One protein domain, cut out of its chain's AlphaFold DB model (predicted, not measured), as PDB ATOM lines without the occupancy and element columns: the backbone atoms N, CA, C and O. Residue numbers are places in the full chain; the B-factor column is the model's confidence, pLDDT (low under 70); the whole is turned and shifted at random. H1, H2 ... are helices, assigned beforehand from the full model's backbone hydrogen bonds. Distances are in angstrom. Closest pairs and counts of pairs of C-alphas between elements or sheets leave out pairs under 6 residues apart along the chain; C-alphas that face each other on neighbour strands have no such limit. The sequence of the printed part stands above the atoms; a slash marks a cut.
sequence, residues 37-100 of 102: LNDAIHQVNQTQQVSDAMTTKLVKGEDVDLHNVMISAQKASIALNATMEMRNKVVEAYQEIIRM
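This is residues 37 to 100 of the 102 residues of the protein "Flagellar hook-basal body complex protein FliE" of Sporosarcina sp. P16a (UniProt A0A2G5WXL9). What shape is it? The long helix H2 and the shorter H1 make an open, lopsided U, with an empty gap between them and residues 59 to 65 bridging one end. What is it built of? The printed part has 64 residues, with two named helices, H1 then H2, and no named strand: all helix. How spread is it? It is extended, with a radius of gyration of the C-alphas of 17.8 A and spans of 56 by 28 by 10 A.

Where is the longest helix? H2, residues 66 to 99, is apart from H1, residues 37 to 58: no C-alpha of the one is within 8 A of the other. Are their backbones well formed? In H1 and H2 every O i to N i+4 pair is within hydrogen-bond range.

Where does H2 run? It spans 50.0 A, from C-alpha 66 at (265.500, 152.159, 305.184) to C-alpha 99 at (216.100, 144.320, 306.093). And H1? It spans 30.6 A, beginning at C-alpha 37 at (233.396, 144.944, 290.078).

How large is it? The C-alphas farthest apart, of Gly 61 and Met 100, are 56.4 A apart. Is it continuous? The printed part has no cut, and the link is short. Where is confidence low? Residues 57 to 66 are under 70.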
ATOM      1  N   LEU A  37     232.676 146.182 289.775       83.38
ATOM      2  CA  LEU A  37     233.396 144.944 290.078       83.38
ATOM      3  C   LEU A  37     234.222 144.465 288.879       83.38
ATOM      4  O   LEU A  37     235.359 144.032 289.049       83.38
ATOM      5  N   ASN A  38     233.663 144.555 287.674       87.19
ATOM      6  CA  ASN A  38     234.360 144.167 286.452       87.19
ATOM      7  C   ASN A  38     235.569 145.083 286.188       87.19
ATOM      8  O   ASN A  38     236.679 144.602 285.953       87.19
ATOM      9  N   ASP A  39     235.385 146.393 286.363       88.44
ATOM     10  CA  ASP A  39     236.465 147.379 286.274       88.44
ATOM     11  C   ASP A  39     237.548 147.146 287.336       88.44
ATOM     12  O   ASP A  39     238.740 147.235 287.038       88.44
ATOM     13  N   ALA A  40     237.159 146.790 288.563       81.62
ATOM     14  CA  ALA A  40     238.102 146.469 289.629       81.62
ATOM     15  C   ALA A  40     238.943 145.226 289.294       81.62
ATOM     16  O   ALA A  40     240.158 145.236 289.490       81.62
ATOM     17  N   ILE A  41     238.334 144.172 288.736       90.38
ATOM     18  CA  ILE A  41     239.061 142.975 288.280       90.38
ATOM     19  C   ILE A  41     240.045 143.333 287.158       90.38
ATOM     20  O   ILE A  41     241.201 142.899 287.185       90.38
ATOM     21  N   HIS A  42     239.625 144.166 286.206       91.00
ATOM     22  CA  HIS A  42     240.502 144.659 285.148       91.00
ATOM     23  C   HIS A  42     241.672 145.491 285.694       91.00
ATOM     24  O   HIS A  42     242.816 145.283 285.283       91.00
ATOM     25  N   GLN A  43     241.424 146.377 286.662       86.62
ATOM     26  CA  GLN A  43     242.476 147.157 287.319       86.62
ATOM     27  C   GLN A  43     243.469 146.280 288.078       86.62
ATOM     28  O   GLN A  43     244.671 146.546 288.028       86.62
ATOM     29  N   VAL A  44     243.008 145.226 288.756       87.50
ATOM     30  CA  VAL A  44     243.898 144.272 289.433       87.50
ATOM     31  C   VAL A  44     244.792 143.567 288.417       87.50
ATOM     32  O   VAL A  44     246.002 143.494 288.627       87.50
ATOM     33  N   ASN A  45     244.241 143.117 287.286       89.94
ATOM     34  CA  ASN A  45     245.039 142.501 286.226       89.94
ATOM     35  C   ASN A  45     246.107 143.463 285.680       89.94
ATOM     36  O   ASN A  45     247.271 143.092 285.540       89.94
ATOM     37  N   GLN A  46     245.731 144.717 285.436       89.44
ATOM     38  CA  GLN A  46     246.655 145.736 284.949       89.44
ATOM     39  C   GLN A  46     247.743 146.061 285.982       89.44
ATOM     40  O   GLN A  46     248.919 146.179 285.639       89.44
ATOM     41  N   THR A  47     247.370 146.142 287.258       82.00
ATOM     42  CA  THR A  47     248.304 146.373 288.366       82.00
ATOM     43  C   THR A  47     249.281 145.209 288.519       82.00
ATOM     44  O   THR A  47     250.468 145.445 288.731       82.00
ATOM     45  N   GLN A  48     248.826 143.963 288.338       81.44
ATOM     46  CA  GLN A  48     249.689 142.780 288.355       81.44
ATOM     47  C   GLN A  48     250.749 142.846 287.250       81.44
ATOM     48  O   GLN A  48     251.929 142.669 287.534       81.44
ATOM     49  N   GLN A  49     250.363 143.194 286.019       89.06
ATOM     50  CA  GLN A  49     251.319 143.340 284.913       89.06
ATOM     51  C   GLN A  49     252.364 144.435 285.181       89.06
ATOM     52  O   GLN A  49     253.551 144.265 284.893       89.06
ATOM     53  N   VAL A  50     251.941 145.564 285.756       84.31
ATOM     54  CA  VAL A  50     252.850 146.651 286.148       84.31
ATOM     55  C   VAL A  50     253.779 146.207 287.280       84.31
ATOM     56  O   VAL A  50     254.969 146.526 287.258       84.31
ATOM     57  N   SER A  51     253.263 145.440 288.241       74.50
ATOM     58  CA  SER A  51     254.046 144.866 289.332       74.50
ATOM     59  C   SER A  51     255.104 143.899 288.808       74.50
ATOM     60  O   SER A  51     256.265 144.041 289.172       74.50
ATOM     61  N   ASP A  52     254.759 142.996 287.891       83.19
ATOM     62  CA  ASP A  52     255.706 142.053 287.282       83.19
ATOM     63  C   ASP A  52     256.823 142.791 286.518       83.19
ATOM     64  O   ASP A  52     258.007 142.442 286.608       83.19
ATOM     65  N   ALA A  53     256.473 143.877 285.822       81.19
ATOM     66  CA  ALA A  53     257.439 144.744 285.156       81.19
ATOM     67  C   ALA A  53     258.360 145.477 286.151       81.19
ATOM     68  O   ALA A  53     259.557 145.621 285.892       81.19
ATOM     69  N   MET A  54     257.834 145.925 287.296       70.50
ATOM     70  CA  MET A  54     258.630 146.548 288.358       70.50
ATOM     71  C   MET A  54     259.496 145.537 289.105       70.50
ATOM     72  O   MET A  54     260.653 145.839 289.362       70.50
ATOM     73  N   THR A  55     259.015 144.327 289.383       73.38
ATOM     74  CA  THR A  55     259.817 143.239 289.964       73.38
ATOM     75  C   THR A  55     260.975 142.877 289.040       73.38
ATOM     76  O   THR A  55     262.109 142.736 289.491       73.38
ATOM     77  N   THR A  56     260.729 142.844 287.728       73.25
ATOM     78  CA  THR A  56     261.778 142.653 286.716       73.25
ATOM     79  C   THR A  56     262.816 143.782 286.727       73.25
ATOM     80  O   THR A  56     263.981 143.545 286.414       73.25
ATOM     81  N   LYS A  57     262.431 145.013 287.090       67.38
ATOM     82  CA  LYS A  57     263.360 146.139 287.291       67.38
ATOM     83  C   LYS A  57     264.066 146.082 288.650       67.38
ATOM     84  O   LYS A  57     265.258 146.333 288.706       67.38
ATOM     85  N   LEU A  58     263.384 145.674 289.718       62.97
ATOM     86  CA  LEU A  58     263.937 145.571 291.072       62.97
ATOM     87  C   LEU A  58     265.003 144.477 291.184       62.97
ATOM     88  O   LEU A  58     266.030 144.688 291.818       62.97
ATOM     89  N   VAL A  59     264.814 143.337 290.511       67.50
ATOM     90  CA  VAL A  59     265.846 142.286 290.394       67.50
ATOM     91  C   VAL A  59     267.119 142.818 289.708       67.50
ATOM     92  O   VAL A  59     268.188 142.235 289.867       67.50
ATOM     93  N   LYS A  60     267.046 143.962 289.006       67.69
ATOM     94  CA  LYS A  60     268.216 144.668 288.455       67.69
ATOM     95  C   LYS A  60     268.934 145.580 289.465       67.69
ATOM     96  O   LYS A  60     269.963 146.136 289.099       67.69
ATOM     97  N   GLY A  61     268.464 145.672 290.714       56.22
ATOM     98  CA  GLY A  61     269.224 146.207 291.850       56.22
ATOM     99  C   GLY A  61     269.153 147.723 292.062       56.22
ATOM    100  O   GLY A  61     270.195 148.352 292.218       56.22
ATOM    101  N   GLU A  62     267.955 148.312 292.093       59.12
ATOM    102  CA  GLU A  62     267.772 149.743 292.404       59.12
ATOM    103  C   GLU A  62     267.583 150.024 293.914       59.12
ATOM    104  O   GLU A  62     267.045 149.209 294.662       59.12
ATOM    105  N   ASP A  63     268.074 151.198 294.325       51.91
ATOM    106  CA  ASP A  63     268.378 151.695 295.678       51.91
ATOM    107  C   ASP A  63     267.136 151.858 296.589       51.91
ATOM    108  O   ASP A  63     266.176 152.542 296.225       51.91
ATOM    109  N   VAL A  64     267.131 151.240 297.783       58.94
ATOM    110  CA  VAL A  64     266.009 151.331 298.740       58.94
ATOM    111  C   VAL A  64     266.488 151.841 300.100       58.94
ATOM    112  O   VAL A  64     267.200 151.155 300.832       58.94
ATOM    113  N   ASP A  65     266.027 153.038 300.454       67.56
ATOM    114  CA  ASP A  65     266.321 153.721 301.714       67.56
ATOM    115  C   ASP A  65     265.475 153.154 302.881       67.56
ATOM    116  O   ASP A  65     264.245 153.064 302.798       67.56
ATOM    117  N   LEU A  66     266.118 152.778 303.994       66.69
ATOM    118  CA  LEU A  66     265.500 152.159 305.184       66.69
ATOM    119  C   LEU A  66     264.330 152.976 305.766       66.69
ATOM    120  O   LEU A  66     263.364 152.399 306.276       66.69
ATOM    121  N   HIS A  67     264.371 154.308 305.663       74.69
ATOM    122  CA  HIS A  67     263.275 155.173 306.120       74.69
ATOM    123  C   HIS A  67     261.975 154.926 305.346       74.69
ATOM    124  O   HIS A  67     260.888 154.921 305.932       74.69
ATOM    125  N   ASN A  68     262.075 154.648 304.045       76.94
ATOM    126  CA  ASN A  68     260.910 154.374 303.208       76.94
ATOM    127  C   ASN A  68     260.243 153.046 303.577       76.94
ATOM    128  O   ASN A  68     259.018 152.940 303.498       76.94
ATOM    129  N   VAL A  69     261.013 152.054 304.039       79.88
ATOM    130  CA  VAL A  69     260.477 150.763 304.502       79.88
ATOM    131  C   VAL A  69     259.617 150.951 305.753       79.88
ATOM    132  O   VAL A  69     258.493 150.454 305.808       79.88
ATOM    133  N   MET A  70     260.097 151.729 306.729       82.44
ATOM    134  CA  MET A  70     259.366 151.998 307.975       82.44
ATOM    135  C   MET A  70     258.074 152.790 307.736       82.44
ATOM    136  O   MET A  70     257.020 152.429 308.266       82.44
ATOM    137  N   ILE A  71     258.128 153.825 306.889       89.44
ATOM    138  CA  ILE A  71     256.941 154.608 306.508       89.44
ATOM    139  C   ILE A  71     255.931 153.722 305.772       89.44
ATOM    140  O   ILE A  71     254.731 153.768 306.052       89.44
ATOM    141  N   SER A  72     256.408 152.875 304.858       84.00
ATOM    142  CA  SER A  72     255.552 151.949 304.113       84.00
ATOM    143  C   SER A  72     254.875 150.935 305.034       84.00
ATOM    144  O   SER A  72     253.678 150.693 304.890       84.00
ATOM    145  N   ALA A  73     255.594 150.404 306.027       86.94
ATOM    146  CA  ALA A  73     255.039 149.487 307.020       86.94
ATOM    147  C   ALA A  73     253.933 150.145 307.868       86.94
ATOM    148  O   ALA A  73     252.861 149.565 308.055       86.94
ATOM    149  N   GLN A  74     254.143 151.383 308.331       90.56
ATOM    150  CA  GLN A  74     253.116 152.133 309.065       90.56
ATOM    151  C   GLN A  74     251.892 152.433 308.194       90.56
ATOM    152  O   GLN A  74     250.755 152.240 308.632       90.56
ATOM    153  N   LYS A  75     252.106 152.844 306.939       89.75
ATOM    154  CA  LYS A  75     251.025 153.107 305.983       89.75
ATOM    155  C   LYS A  75     250.213 151.844 305.686       89.75
ATOM    156  O   LYS A  75     248.987 151.916 305.652       89.75
ATOM    157  N   ALA A  76     250.874 150.696 305.530       91.25
ATOM    158  CA  ALA A  76     250.221 149.406 305.327       91.25
ATOM    159  C   ALA A  76     249.348 149.009 306.528       91.25
ATOM    160  O   ALA A  76     248.209 148.589 306.340       91.25
ATOM    161  N   SER A  77     249.839 149.210 307.755       93.44
ATOM    162  CA  SER A  77     249.068 148.941 308.976       93.44
ATOM    163  C   SER A  77     247.800 149.802 309.061       93.44
ATOM    164  O   SER A  77     246.702 149.290 309.296       93.44
ATOM    165  N   ILE A  78     247.913 151.107 308.786       95.25
ATOM    166  CA  ILE A  78     246.757 152.020 308.782       95.25
ATOM    167  C   ILE A  78     245.759 151.640 307.678       95.25
ATOM    168  O   ILE A  78     244.555 151.584 307.928       95.25
ATOM    169  N   ALA A  79     246.243 151.333 306.473       92.56
ATOM    170  CA  ALA A  79     245.399 150.925 305.353       92.56
ATOM    171  C   ALA A  79     244.660 149.603 305.623       92.56
ATOM    172  O   ALA A  79     243.487 149.470 305.269       92.56
ATOM    173  N   LEU A  80     245.310 148.643 306.288       93.88
ATOM    174  CA  LEU A  80     244.684 147.385 306.687       93.88
ATOM    175  C   LEU A  80     243.529 147.628 307.664       93.88
ATOM    176  O   LEU A  80     242.433 147.108 307.457       93.88
ATOM    177  N   ASN A  81     243.746 148.466 308.680       92.56
ATOM    178  CA  ASN A  81     242.695 148.836 309.628       92.56
ATOM    179  C   ASN A  81     241.520 149.533 308.929       92.56
ATOM    180  O   ASN A  81     240.372 149.143 309.122       92.56
ATOM    181  N   ALA A  82     241.799 150.493 308.044       93.38
ATOM    182  CA  ALA A  82     240.761 151.161 307.261       93.38
ATOM    183  C   ALA A  82     239.969 150.181 306.374       93.38
ATOM    184  O   ALA A  82     238.754 150.302 306.234       93.38
ATOM    185  N   THR A  83     240.640 149.173 305.813       92.69
ATOM    186  CA  THR A  83     239.999 148.133 304.996       92.69
ATOM    187  C   THR A  83     239.068 147.255 305.829       92.69
ATOM    188  O   THR A  83     237.980 146.911 305.368       92.69
ATOM    189  N   MET A  84     239.457 146.909 307.060       94.00
ATOM    190  CA  MET A  84     238.594 146.152 307.972       94.00
ATOM    191  C   MET A  84     237.329 146.938 308.330       94.00
ATOM    192  O   MET A  84     236.232 146.387 308.251       94.00
ATOM    193  N   GLU A  85     237.458 148.232 308.624       92.31
ATOM    194  CA  GLU A  85     236.307 149.104 308.880       92.31
ATOM    195  C   GLU A  85     235.390 149.225 307.658       92.31
ATOM    196  O   GLU A  85     234.170 149.090 307.765       92.31
ATOM    197  N   MET A  86     235.968 149.393 306.467       90.00
ATOM    198  CA  MET A  86     235.196 149.455 305.227       90.00
ATOM    199  C   MET A  86     234.467 148.134 304.951       90.00
ATOM    200  O   MET A  86     233.291 148.150 304.594       90.00
ATOM    201  N   ARG A  87     235.119 146.984 305.181       89.31
ATOM    202  CA  ARG A  87     234.486 145.659 305.085       89.31
ATOM    203  C   ARG A  87     233.280 145.567 306.016       89.31
ATOM    204  O   ARG A  87     232.215 145.143 305.575       89.31
ATOM    205  N   ASN A  88     233.442 145.963 307.277       90.50
ATOM    206  CA  ASN A  88     232.366 145.916 308.263       90.50
ATOM    207  C   ASN A  88     231.179 146.784 307.815       90.50
ATOM    208  O   ASN A  88     230.048 146.302 307.782       90.50
ATOM    209  N   LYS A  89     231.435 148.015 307.352       88.50
ATOM    210  CA  LYS A  89     230.393 148.934 306.860       88.50
ATOM    211  C   LYS A  89     229.672 148.434 305.610       88.50
ATOM    212  O   LYS A  89     228.464 148.614 305.491       88.50
ATOM    213  N   VAL A  90     230.380 147.781 304.689       85.88
ATOM    214  CA  VAL A  90     229.768 147.187 303.490       85.88
ATOM    215  C   VAL A  90     228.869 146.002 303.858       85.88
ATOM    216  O   VAL A  90     227.780 145.867 303.304       85.88
ATOM    217  N   VAL A  91     229.285 145.169 304.817       89.12
ATOM    218  CA  VAL A  91     228.458 144.060 305.319       89.12
ATOM    219  C   VAL A  91     227.204 144.589 306.018       89.12
ATOM    220  O   VAL A  91     226.117 144.072 305.768       89.12
ATOM    221  N   GLU A  92     227.329 145.633 306.840       85.50
ATOM    222  CA  GLU A  92     226.186 146.312 307.466       85.50
ATOM    223  C   GLU A  92     225.221 146.877 306.415       85.50
ATOM    224  O   GLU A  92     224.023 146.618 306.486       85.50
ATOM    225  N   ALA A  93     225.729 147.581 305.398       84.69
ATOM    226  CA  ALA A  93     224.905 148.139 304.324       84.69
ATOM    227  C   ALA A  93     224.163 147.051 303.528       84.69
ATOM    228  O   ALA A  93     222.998 147.225 303.178       84.69
ATOM    229  N   TYR A  94     224.810 145.909 303.279       84.50
ATOM    230  CA  TYR A  94     224.164 144.760 302.643       84.50
ATOM    231  C   TYR A  94     223.047 144.173 303.518       84.50
ATOM    232  O   TYR A  94     221.951 143.902 303.026       84.50
ATOM    233  N   GLN A  95     223.300 144.009 304.821       81.62
ATOM    234  CA  GLN A  95     222.284 143.540 305.767       81.62
ATOM    235  C   GLN A  95     221.094 144.504 305.856       81.62
ATOM    236  O   GLN A  95     219.954 144.048 305.920       81.62
ATOM    237  N   GLU A  96     221.343 145.814 305.830       80.06
ATOM    238  CA  GLU A  96     220.307 146.848 305.894       80.06
ATOM    239  C   GLU A  96     219.410 146.845 304.648       80.06
ATOM    240  O   GLU A  96     218.188 146.887 304.769       80.06
ATOM    241  N   ILE A  97     219.987 146.702 303.447       78.25
ATOM    242  CA  ILE A  97     219.216 146.606 302.194       78.25
ATOM    243  C   ILE A  97     218.263 145.404 302.209       78.25
ATOM    244  O   ILE A  97     217.135 145.518 301.742       78.25
ATOM    245  N   ILE A  98     218.689 144.264 302.765       75.62
ATOM    246  CA  ILE A  98     217.836 143.068 302.888       75.62
ATOM    247  C   ILE A  98     216.746 143.256 303.952       75.62
ATOM    248  O   ILE A  98     215.676 142.657 303.858       75.62
ATOM    249  N   ARG A  99     217.024 144.056 304.987       74.69
ATOM    250  CA  ARG A  99     216.100 144.320 306.093       74.69
ATOM    251  C   ARG A  99     215.069 145.392 305.794       74.69
ATOM    252  O   ARG A  99     214.090 145.443 306.532       74.69
ATOM    253  N   MET A 100     215.253 146.211 304.758       81.00
ATOM    254  CA  MET A 100     214.204 147.108 304.285       81.00
ATOM    255  C   MET A 100     213.025 146.265 303.773       81.00
ATOM    256  O   MET A 100     213.168 145.592 302.749       81.00
TER     257      MET A 100